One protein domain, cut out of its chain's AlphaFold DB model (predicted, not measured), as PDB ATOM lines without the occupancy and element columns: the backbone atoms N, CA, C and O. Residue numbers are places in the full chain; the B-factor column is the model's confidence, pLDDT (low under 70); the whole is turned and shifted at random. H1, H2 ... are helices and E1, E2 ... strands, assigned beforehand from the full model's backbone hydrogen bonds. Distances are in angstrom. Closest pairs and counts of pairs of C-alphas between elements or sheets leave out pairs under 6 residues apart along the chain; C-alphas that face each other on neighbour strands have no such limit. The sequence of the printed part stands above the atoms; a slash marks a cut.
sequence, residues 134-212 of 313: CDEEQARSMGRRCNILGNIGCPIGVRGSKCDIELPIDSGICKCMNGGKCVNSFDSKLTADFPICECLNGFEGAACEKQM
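This is residues 134 to 212 of the 313 residues of the protein "Delta-like protein" of Caenorhabditis elegans (UniProt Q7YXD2). This domain has little regular structure: it is mostly loops, with a two-stranded hairpin, E1 and E2, in the middle, a short helix H1 at one end and the loop of residues 199 to 212 at the other. The printed part has 79 residues, with one named helix and two named strands in the order H1, E1, E2; the sheet E1 - E2 is antiparallel. The class is mixed, with only 18 residues in named elements. The whole is compact, with a radius of gyration of the C-alphas of 12.2 A and spans of 34 by 24 by 21 A.

E1, residues 181 to 186, and E2, residues 193 to 198, form an antiparallel hairpin, their directions at 142 degrees. N 183 and O 196 are within hydrogen-bond range at 2.9 A. H1, residues 136 to 141, and E2 are apart. In H1 every O i to N i+4 pair is within hydrogen-bond range.

E1 measures 16.1 A, E2 15.2 A and H1 8.6 A from first to last C-alpha. C-alpha 136 is at (29.109, -21.697, -12.719) and C-alpha 198 at (21.465, -26.296, 1.123).

The C-alphas farthest apart, of Ser 141 and Gln 211, are 35.0 A apart. The printed part has no cut. The link H1 to E1 is long, 39 residues. Residues 171 and 190 have pLDDT under 70.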
ATOM      1  N   CYS A 134      32.846 -27.064 -10.308       94.23
ATOM      2  CA  CYS A 134      31.657 -26.851 -11.117       94.23
ATOM      3  C   CYS A 134      31.726 -25.469 -11.764       94.23
ATOM      4  O   CYS A 134      31.724 -24.453 -11.075       94.23
ATOM      5  N   ASP A 135      31.781 -25.425 -13.092       95.94
ATOM      6  CA  ASP A 135      31.806 -24.166 -13.830       95.94
ATOM      7  C   ASP A 135      30.432 -23.480 -13.753       95.94
ATOM      8  O   ASP A 135      29.447 -23.919 -14.360       95.94
ATOM      9  N   GLU A 136      30.357 -22.404 -12.971       96.19
ATOM     10  CA  GLU A 136      29.109 -21.697 -12.719       96.19
ATOM     11  C   GLU A 136      28.613 -20.933 -13.958       96.19
ATOM     12  O   GLU A 136      27.402 -20.792 -14.156       96.19
ATOM     13  N   GLU A 137      29.521 -20.474 -14.819       97.16
ATOM     14  CA  GLU A 137      29.177 -19.796 -16.070       97.16
ATOM     15  C   GLU A 137      28.625 -20.793 -17.091       97.16
ATOM     16  O   GLU A 137      27.555 -20.565 -17.671       97.16
ATOM     17  N   GLN A 138      29.279 -21.948 -17.232       96.72
ATOM     18  CA  GLN A 138      28.784 -23.037 -18.067       96.72
ATOM     19  C   GLN A 138      27.424 -23.534 -17.570       96.72
ATOM     20  O   GLN A 138      26.494 -23.658 -18.370       96.72
ATOM     21  N   ALA A 139      27.260 -23.756 -16.262       95.24
ATOM     22  CA  ALA A 139      25.976 -24.136 -15.682       95.24
ATOM     23  C   ALA A 139      24.893 -23.098 -16.018       95.24
ATOM     24  O   ALA A 139      23.821 -23.464 -16.507       95.24
ATOM     25  N   ARG A 140      25.187 -21.803 -15.849       96.40
ATOM     26  CA  ARG A 140      24.249 -20.714 -16.153       96.40
ATOM     27  C   ARG A 140      23.854 -20.680 -17.629       96.40
ATOM     28  O   ARG A 140      22.672 -20.512 -17.920       96.40
ATOM     29  N   SER A 141      24.798 -20.902 -18.547       96.66
ATOM     30  CA  SER A 141      24.516 -20.961 -19.993       96.66
ATOM     31  C   SER A 141      23.544 -22.087 -20.377       96.66
ATOM     32  O   SER A 141      22.795 -21.959 -21.342       96.66
ATOM     33  N   MET A 142      23.483 -23.154 -19.572       93.81
ATOM     34  CA  MET A 142      22.552 -24.277 -19.733       93.81
ATOM     35  C   MET A 142      21.244 -24.106 -18.934       93.81
ATOM     36  O   MET A 142      20.471 -25.060 -18.808       93.81
ATOM     37  N   GLY A 143      21.000 -22.930 -18.342       94.83
ATOM     38  CA  GLY A 143      19.845 -22.689 -17.469       94.83
ATOM     39  C   GLY A 143      19.919 -23.448 -16.137       94.83
ATOM     40  O   GLY A 143      18.892 -23.816 -15.567       94.83
ATOM     41  N   ARG A 144      21.134 -23.731 -15.657       95.32
ATOM     42  CA  ARG A 144      21.435 -24.472 -14.424       95.32
ATOM     43  C   ARG A 144      22.242 -23.611 -13.452       95.32
ATOM     44  O   ARG A 144      22.600 -22.474 -13.748       95.32
ATOM     45  N   ARG A 145      22.534 -24.162 -12.276       94.89
ATOM     46  CA  ARG A 145      23.472 -23.586 -11.300       94.89
ATOM     47  C   ARG A 145      24.339 -24.669 -10.677       94.89
ATOM     48  O   ARG A 145      23.915 -25.817 -10.603       94.89
ATOM     49  N   CYS A 146      25.496 -24.283 -10.166       95.13
ATOM     50  CA  CYS A 146      26.243 -25.111  -9.230       95.13
ATOM     51  C   CYS A 146      25.607 -24.999  -7.835       95.13
ATOM     52  O   CYS A 146      25.207 -23.909  -7.398       95.13
ATOM     53  N   ASN A 147      25.450 -26.130  -7.153       93.18
ATOM     54  CA  ASN A 147      24.999 -26.172  -5.762       93.18
ATOM     55  C   ASN A 147      26.190 -26.231  -4.791       93.18
ATOM     56  O   ASN A 147      27.346 -26.307  -5.205       93.18
ATOM     57  N   ILE A 148      25.922 -26.204  -3.482       90.74
ATOM     58  CA  ILE A 148      26.985 -26.186  -2.455       90.74
ATOM     59  C   ILE A 148      27.918 -27.408  -2.469       90.74
ATOM     60  O   ILE A 148      29.005 -27.325  -1.899       90.74
ATOM     61  N   LEU A 149      27.506 -28.519  -3.090       91.29
ATOM     62  CA  LEU A 149      28.299 -29.745  -3.218       91.29
ATOM     63  C   LEU A 149      29.135 -29.770  -4.506       91.29
ATOM     64  O   LEU A 149      29.858 -30.730  -4.727       91.29
ATOM     65  N   GLY A 150      29.026 -28.750  -5.363       93.31
ATOM     66  CA  GLY A 150      29.701 -28.721  -6.664       93.31
ATOM     67  C   GLY A 150      29.023 -29.573  -7.725       93.31
ATOM     68  O   GLY A 150      29.630 -29.894  -8.739       93.31
ATOM     69  N   ASN A 151      27.758 -29.926  -7.516       93.86
ATOM     70  CA  ASN A 151      26.961 -30.595  -8.529       93.86
ATOM     71  C   ASN A 151      26.162 -29.563  -9.325       93.86
ATOM     72  O   ASN A 151      25.683 -28.560  -8.780       93.86
ATOM     73  N   ILE A 152      25.964 -29.840 -10.613       93.75
ATOM     74  CA  ILE A 152      25.019 -29.084 -11.431       93.75
ATOM     75  C   ILE A 152      23.614 -29.354 -10.885       93.75
ATOM     76  O   ILE A 152      23.277 -30.466 -10.489       93.75
ATOM     77  N   GLY A 153      22.785 -28.323 -10.847       93.58
ATOM     78  CA  GLY A 153      21.432 -28.349 -10.318       93.58
ATOM     79  C   GLY A 153      20.525 -27.397 -11.082       93.58
ATOM     80  O   GLY A 153      20.952 -26.632 -11.947       93.58
ATOM     81  N   CYS A 154      19.240 -27.441 -10.760       94.07
ATOM     82  CA  CYS A 154      18.295 -26.454 -11.269       94.07
ATOM     83  C   CYS A 154      18.368 -25.142 -10.473       94.07
ATOM     84  O   CYS A 154      18.839 -25.148  -9.330       94.07
ATOM     85  N   PRO A 155      17.896 -24.016 -11.042       93.53
ATOM     86  CA  PRO A 155      17.654 -22.799 -10.277       93.53
ATOM     87  C   PRO A 155      16.796 -23.068  -9.030       93.53
ATOM     88  O   PRO A 155      16.034 -24.033  -8.976       93.53
ATOM     89  N   ILE A 156      16.928 -22.219  -8.007       91.43
ATOM     90  CA  ILE A 156      16.161 -22.371  -6.760       91.43
ATOM     91  C   ILE A 156      14.663 -22.339  -7.079       91.43
ATOM     92  O   ILE A 156      14.210 -21.452  -7.797       91.43
ATOM     93  N   GLY A 157      13.905 -23.276  -6.509       91.16
ATOM     94  CA  GLY A 157      12.453 -23.345  -6.681       91.16
ATOM     95  C   GLY A 157      11.981 -24.294  -7.782       91.16
ATOM     96  O   GLY A 157      10.776 -24.486  -7.917       91.16
ATOM     97  N   VAL A 158      12.889 -24.903  -8.554       93.20
ATOM     98  CA  VAL A 158      12.547 -25.843  -9.636       93.20
ATOM     99  C   VAL A 158      13.460 -27.079  -9.658       93.20
ATOM    100  O   VAL A 158      14.568 -27.070  -9.118       93.20
ATOM    101  N   ARG A 159      12.991 -28.169 -10.276       91.91
ATOM    102  CA  ARG A 159      13.667 -29.471 -10.416       91.91
ATOM    103  C   ARG A 159      13.320 -30.163 -11.740       91.91
ATOM    104  O   ARG A 159      12.574 -29.627 -12.557       91.91
ATOM    105  N   GLY A 160      13.837 -31.376 -11.933       89.10
ATOM    106  CA  GLY A 160      13.604 -32.186 -13.123       89.10
ATOM    107  C   GLY A 160      14.650 -31.963 -14.211       89.10
ATOM    108  O   GLY A 160      15.393 -30.975 -14.228       89.10
ATOM    109  N   SER A 161      14.703 -32.890 -15.165       88.61
ATOM    110  CA  SER A 161      15.680 -32.872 -16.261       88.61
ATOM    111  C   SER A 161      15.572 -31.643 -17.165       88.61
ATOM    112  O   SER A 161      16.526 -31.378 -17.887       88.61
ATOM    113  N   LYS A 162      14.488 -30.860 -17.101       91.08
ATOM    114  CA  LYS A 162      14.323 -29.572 -17.801       91.08
ATOM    115  C   LYS A 162      14.164 -28.362 -16.866       91.08
ATOM    116  O   LYS A 162      13.997 -27.257 -17.365       91.08
ATOM    117  N   CYS A 163      14.258 -28.543 -15.544       92.89
ATOM    118  CA  CYS A 163      13.976 -27.499 -14.542       92.89
ATOM    119  C   CYS A 163      12.574 -26.879 -14.655       92.89
ATOM    120  O   CYS A 163      12.399 -25.684 -14.435       92.89
ATOM    121  N   ASP A 164      11.587 -27.688 -15.016       93.42
ATOM    122  CA  ASP A 164      10.201 -27.301 -15.282       93.42
ATOM    123  C   ASP A 164       9.224 -27.743 -14.183       93.42
ATOM    124  O   ASP A 164       8.059 -27.354 -14.196       93.42
ATOM    125  N   ILE A 165       9.686 -28.538 -13.217       91.18
ATOM    126  CA  ILE A 165       8.873 -29.011 -12.094       91.18
ATOM    127  C   ILE A 165       9.135 -28.109 -10.894       91.18
ATOM    128  O   ILE A 165      10.282 -27.967 -10.478       91.18
ATOM    129  N   GLU A 166       8.097 -27.539 -10.289       90.67
ATOM    130  CA  GLU A 166       8.250 -26.735  -9.073       90.67
ATOM    131  C   GLU A 166       8.804 -27.573  -7.909       90.67
ATOM    132  O   GLU A 166       8.354 -28.688  -7.627       90.67
ATOM    133  N   LEU A 167       9.787 -27.014  -7.206       86.78
ATOM    134  CA  LEU A 167      10.342 -27.538  -5.965       86.78
ATOM    135  C   LEU A 167      10.251 -26.438  -4.900       86.78
ATOM    136  O   LEU A 167      11.202 -25.671  -4.728       86.78
ATOM    137  N   PRO A 168       9.110 -26.329  -4.194       81.53
ATOM    138  CA  PRO A 168       8.968 -25.381  -3.098       81.53
ATOM    139  C   PRO A 168      10.087 -25.551  -2.062       81.53
ATOM    140  O   PRO A 168      10.524 -26.671  -1.786       81.53
ATOM    141  N   ILE A 169      10.528 -24.440  -1.464       77.02
ATOM    142  CA  ILE A 169      11.603 -24.436  -0.454       77.02
ATOM    143  C   ILE A 169      11.242 -25.359   0.722       77.02
ATOM    144  O   ILE A 169      12.087 -26.142   1.151       77.02
ATOM    145  N   ASP A 170       9.970 -25.336   1.131       73.99
ATOM    146  CA  ASP A 170       9.379 -26.205   2.157       73.99
ATOM    147  C   ASP A 170       8.652 -27.413   1.541       73.99
ATOM    148  O   ASP A 170       7.610 -27.860   2.030       73.99
ATOM    149  N   SER A 171       9.141 -27.934   0.411       68.35
ATOM    150  CA  SER A 171       8.560 -29.150  -0.155       68.35
ATOM    151  C   SER A 171       8.690 -30.286   0.860       68.35
ATOM    152  O   SER A 171       9.768 -30.536   1.386       68.35
ATOM    153  N   GLY A 172       7.615 -31.048   1.091       77.25
ATOM    154  CA  GLY A 172       7.664 -32.246   1.947       77.25
ATOM    155  C   GLY A 172       8.642 -33.330   1.458       77.25
ATOM    156  O   GLY A 172       8.809 -34.349   2.126       77.25
ATOM    157  N   ILE A 173       9.275 -33.112   0.299       85.55
ATOM    158  CA  ILE A 173      10.318 -33.951  -0.283       85.55
ATOM    159  C   ILE A 173      11.636 -33.770   0.481       85.55
ATOM    160  O   ILE A 173      12.243 -34.764   0.878       85.55
ATOM    161  N   CYS A 174      12.058 -32.525   0.742       87.65
ATOM    162  CA  CYS A 174      13.189 -32.258   1.627       87.65
ATOM    163  C   CYS A 174      12.707 -31.899   3.029       87.65
ATOM    164  O   CYS A 174      12.028 -30.899   3.232       87.65
ATOM    165  N   LYS A 175      13.172 -32.625   4.042       91.43
ATOM    166  CA  LYS A 175      12.948 -32.245   5.446       91.43
ATOM    167  C   LYS A 175      14.041 -31.298   5.956       91.43
ATOM    168  O   LYS A 175      14.619 -31.565   7.005       91.43
ATOM    169  N   CYS A 176      14.373 -30.245   5.207       92.50
ATOM    170  CA  CYS A 176      15.434 -29.320   5.614       92.50
ATOM    171  C   CYS A 176      15.055 -28.595   6.913       92.50
ATOM    172  O   CYS A 176      13.954 -28.071   7.054       92.50
ATOM    173  N   MET A 177      15.979 -28.566   7.865       91.30
ATOM    174  CA  MET A 177      15.836 -27.914   9.164       91.30
ATOM    175  C   MET A 177      16.663 -26.622   9.212       91.30
ATOM    176  O   MET A 177      17.458 -26.337   8.318       91.30
ATOM    177  N   ASN A 178      16.473 -25.824  10.268       88.82
ATOM    178  CA  ASN A 178      17.293 -24.643  10.586       88.82
ATOM    179  C   ASN A 178      17.415 -23.605   9.446       88.82
ATOM    180  O   ASN A 178      18.424 -22.906   9.331       88.82
ATOM    181  N   GLY A 179      16.376 -23.491   8.609       86.44
ATOM    182  CA  GLY A 179      16.335 -22.576   7.464       86.44
ATOM    183  C   GLY A 179      17.088 -23.070   6.224       86.44
ATOM    184  O   GLY A 179      17.328 -22.278   5.311       86.44
ATOM    185  N   GLY A 180      17.481 -24.348   6.184       89.77
ATOM    186  CA  GLY A 180      18.038 -24.970   4.987       89.77
ATOM    187  C   GLY A 180      17.045 -24.952   3.822       89.77
ATOM    188  O   GLY A 180      15.835 -25.043   4.025       89.77
ATOM    189  N   LYS A 181      17.553 -24.833   2.596       91.54
ATOM    190  CA  LYS A 181      16.731 -24.743   1.381       91.54
ATOM    191  C   LYS A 181      16.749 -26.059   0.621       91.54
ATOM    192  O   LYS A 181      17.824 -26.576   0.333       91.54
ATOM    193  N   CYS A 182      15.578 -26.560   0.241       92.91
ATOM    194  CA  CYS A 182      15.491 -27.690  -0.675       92.91
ATOM    195  C   CYS A 182      15.917 -27.257  -2.081       92.91
ATOM    196  O   CYS A 182      15.316 -26.352  -2.666       92.91
ATOM    197  N   VAL A 183      16.952 -27.889  -2.627       92.89
ATOM    198  CA  VAL A 183      17.431 -27.628  -3.987       92.89
ATOM    199  C   VAL A 183      17.652 -28.927  -4.734       92.89
ATOM    200  O   VAL A 183      17.866 -29.981  -4.142       92.89
ATOM    201  N   ASN A 184      17.627 -28.844  -6.055       92.60
ATOM    202  CA  ASN A 184      17.891 -29.991  -6.902       92.60
ATOM    203  C   ASN A 184      19.398 -30.209  -7.133       92.60
ATOM    204  O   ASN A 184      20.149 -29.244  -7.299       92.60
ATOM    205  N   SER A 185      19.823 -31.469  -7.221       93.24
ATOM    206  CA  SER A 185      21.195 -31.879  -7.526       93.24
ATOM    207  C   SER A 185      21.210 -32.969  -8.599       93.24
ATOM    208  O   SER A 185      20.436 -33.922  -8.539       93.24
ATOM    209  N   PHE A 186      22.128 -32.845  -9.555       90.99
ATOM    210  CA  PHE A 186      22.489 -33.887 -10.513       90.99
ATOM    211  C   PHE A 186      23.898 -34.371 -10.177       90.99
ATOM    212  O   PHE A 186      24.877 -33.677 -10.442       90.99
ATOM    213  N   ASP A 187      24.009 -35.548  -9.571       81.90
ATOM    214  CA  ASP A 187      25.303 -36.216  -9.437       81.90
ATOM    215  C   ASP A 187      25.540 -37.014 -10.714       81.90
ATOM    216  O   ASP A 187      24.706 -37.819 -11.104       81.90
ATOM    217  N   SER A 188      26.694 -36.831 -11.349       71.76
ATOM    218  CA  SER A 188      27.142 -37.652 -12.483       71.76
ATOM    219  C   SER A 188      26.992 -39.169 -12.268       71.76
ATOM    220  O   SER A 188      26.809 -39.912 -13.231       71.76
ATOM    221  N   LYS A 189      27.052 -39.639 -11.013       75.70
ATOM    222  CA  LYS A 189      26.906 -41.054 -10.636       75.70
ATOM    223  C   LYS A 189      25.451 -41.507 -10.531       75.70
ATOM    224  O   LYS A 189      25.169 -42.690 -10.705       75.70
ATOM    225  N   LEU A 190      24.540 -40.589 -10.217       66.69
ATOM    226  CA  LEU A 190      23.115 -40.852 -10.076       66.69
ATOM    227  C   LEU A 190      22.435 -40.332 -11.340       66.69
ATOM    228  O   LEU A 190      22.282 -39.136 -11.538       66.69
ATOM    229  N   THR A 191      21.986 -41.231 -12.209       71.00
ATOM    230  CA  THR A 191      21.316 -40.899 -13.483       71.00
ATOM    231  C   THR A 191      19.994 -40.124 -13.335       71.00
ATOM    232  O   THR A 191      19.317 -39.876 -14.332       71.00
ATOM    233  N   ALA A 192      19.614 -39.736 -12.116       78.92
ATOM    234  CA  ALA A 192      18.378 -39.051 -11.777       78.92
ATOM    235  C   ALA A 192      18.645 -37.778 -10.962       78.92
ATOM    236  O   ALA A 192      19.633 -37.676 -10.233       78.92
ATOM    237  N   ASP A 193      17.724 -36.820 -11.069       85.66
ATOM    238  CA  ASP A 193      17.712 -35.632 -10.225       85.66
ATOM    239  C   ASP A 193      17.282 -36.008  -8.803       85.66
ATOM    240  O   ASP A 193      16.272 -36.690  -8.611       85.66
ATOM    241  N   PHE A 194      18.047 -35.585  -7.797       88.66
ATOM    242  CA  PHE A 194      17.702 -35.818  -6.399       88.66
ATOM    243  C   PHE A 194      17.754 -34.513  -5.599       88.66
ATOM    244  O   PHE A 194      18.669 -33.701  -5.767       88.66
ATOM    245  N   PRO A 195      16.768 -34.288  -4.721       90.09
ATOM    246  CA  PRO A 195      16.711 -33.086  -3.916       90.09
ATOM    247  C   PRO A 195      17.633 -33.211  -2.694       90.09
ATOM    248  O   PRO A 195      17.691 -34.254  -2.040       90.09
ATOM    249  N   ILE A 196      18.350 -32.134  -2.383       92.53
ATOM    250  CA  ILE A 196      19.257 -32.005  -1.237       92.53
ATOM    251  C   ILE A 196      18.928 -30.740  -0.441       92.53
ATOM    252  O   ILE A 196      18.274 -29.828  -0.949       92.53
ATOM    253  N   CYS A 197      19.428 -30.654   0.791       92.92
ATOM    254  CA  CYS A 197      19.339 -29.439   1.592       92.92
ATOM    255  C   CYS A 197      20.605 -28.582   1.461       92.92
ATOM    256  O   CYS A 197      21.698 -29.011   1.828       92.92
ATOM    257  N   GLU A 198      20.450 -27.344   0.990       91.77
ATOM    258  CA  GLU A 198      21.465 -26.296   1.123       91.77
ATOM    259  C   GLU A 198      21.376 -25.671   2.515       91.77
ATOM    260  O   GLU A 198      20.439 -24.929   2.816       91.77
ATOM    261  N   CYS A 199      22.349 -25.977   3.370       87.84
ATOM    262  CA  CYS A 199      22.375 -25.474   4.738       87.84
ATOM    263  C   CYS A 199      22.830 -24.020   4.817       87.84
ATOM    264  O   CYS A 199      23.716 -23.582   4.082       87.84
ATOM    265  N   LEU A 200      22.238 -23.276   5.754       83.70
ATOM    266  CA  LEU A 200      22.770 -21.980   6.163       83.70
ATOM    267  C   LEU A 200      24.123 -22.160   6.866       83.70
ATOM    268  O   LEU A 200      24.407 -23.212   7.443       83.70
ATOM    269  N   ASN A 201      24.938 -21.102   6.857       76.04
ATOM    270  CA  ASN A 201      26.233 -21.089   7.534       76.04
ATOM    271  C   ASN A 201      26.088 -21.514   9.005       76.04
ATOM    272  O   ASN A 201      25.267 -20.967   9.743       76.04
ATOM    273  N   GLY A 202      26.913 -22.471   9.433       75.74
ATOM    274  CA  GLY A 202      26.898 -22.999  10.799       75.74
ATOM    275  C   GLY A 202      26.050 -24.260  11.000       75.74
ATOM    276  O   GLY A 202      26.062 -24.787  12.113       75.74
ATOM    277  N   PHE A 203      25.376 -24.777   9.964       84.22
ATOM    278  CA  PHE A 203      24.687 -26.075   9.997       84.22
ATOM    279  C   PHE A 203      25.311 -27.083   9.049       84.22
ATOM    280  O   PHE A 203      25.850 -26.739   8.000       84.22
ATOM    281  N   GLU A 204      25.194 -28.345   9.431       86.26
ATOM    282  CA  GLU A 204      25.627 -29.489   8.651       86.26
ATOM    283  C   GLU A 204      24.657 -30.665   8.813       86.26
ATOM    284  O   GLU A 204      23.748 -30.650   9.648       86.26
ATOM    285  N   GLY A 205      24.866 -31.701   8.005       89.22
ATOM    286  CA  GLY A 205      23.980 -32.858   7.920       89.22
ATOM    287  C   GLY A 205      23.099 -32.824   6.675       89.22
ATOM    288  O   GLY A 205      22.948 -31.792   6.024       89.22
ATOM    289  N   ALA A 206      22.530 -33.980   6.332       90.55
ATOM    290  CA  ALA A 206      21.728 -34.142   5.118       90.55
ATOM    291  C   ALA A 206      20.446 -33.293   5.139       90.55
ATOM    292  O   ALA A 206      19.930 -32.930   4.084       90.55
ATOM    293  N   ALA A 207      19.953 -32.970   6.336       92.63
ATOM    294  CA  ALA A 207      18.784 -32.136   6.568       92.63
ATOM    295  C   ALA A 207      19.142 -30.828   7.292       92.63
ATOM    296  O   ALA A 207      18.246 -30.154   7.794       92.63
ATOM    297  N   CYS A 208      20.424 -30.451   7.367       91.57
ATOM    298  CA  CYS A 208      20.891 -29.297   8.146       91.57
ATOM    299  C   CYS A 208      20.527 -29.386   9.637       91.57
ATOM    300  O   CYS A 208      20.305 -28.373  10.301       91.57
ATOM    301  N   GLU A 209      20.417 -30.604  10.164       92.53
ATOM    302  CA  GLU A 209      19.931 -30.889  11.512       92.53
ATOM    303  C   GLU A 209      20.998 -30.694  12.598       92.53
ATOM    304  O   GLU A 209      20.664 -30.525  13.771       92.53
ATOM    305  N   LYS A 210      22.283 -30.706  12.224       88.50
ATOM    306  CA  LYS A 210      23.407 -30.582  13.157       88.50
ATOM    307  C   LYS A 210      23.972 -29.175  13.117       88.50
ATOM    308  O   LYS A 210      24.174 -28.602  12.051       88.50
ATOM    309  N   GLN A 211      24.308 -28.648  14.285       79.36
ATOM    310  CA  GLN A 211      25.120 -27.444  14.373       79.36
ATOM    311  C   GLN A 211      26.587 -27.809  14.142       79.36
ATOM    312  O   GLN A 211      27.108 -28.749  14.752       79.36
ATOM    313  N   MET A 212      27.263 -27.044  13.292       74.93
ATOM    314  CA  MET A 212      28.700 -27.166  13.108       74.93
ATOM    315  C   MET A 212      29.400 -26.877  14.434       74.93
ATOM    316  O   MET A 212      29.173 -25.840  15.058       74.93
TER     317      MET A 212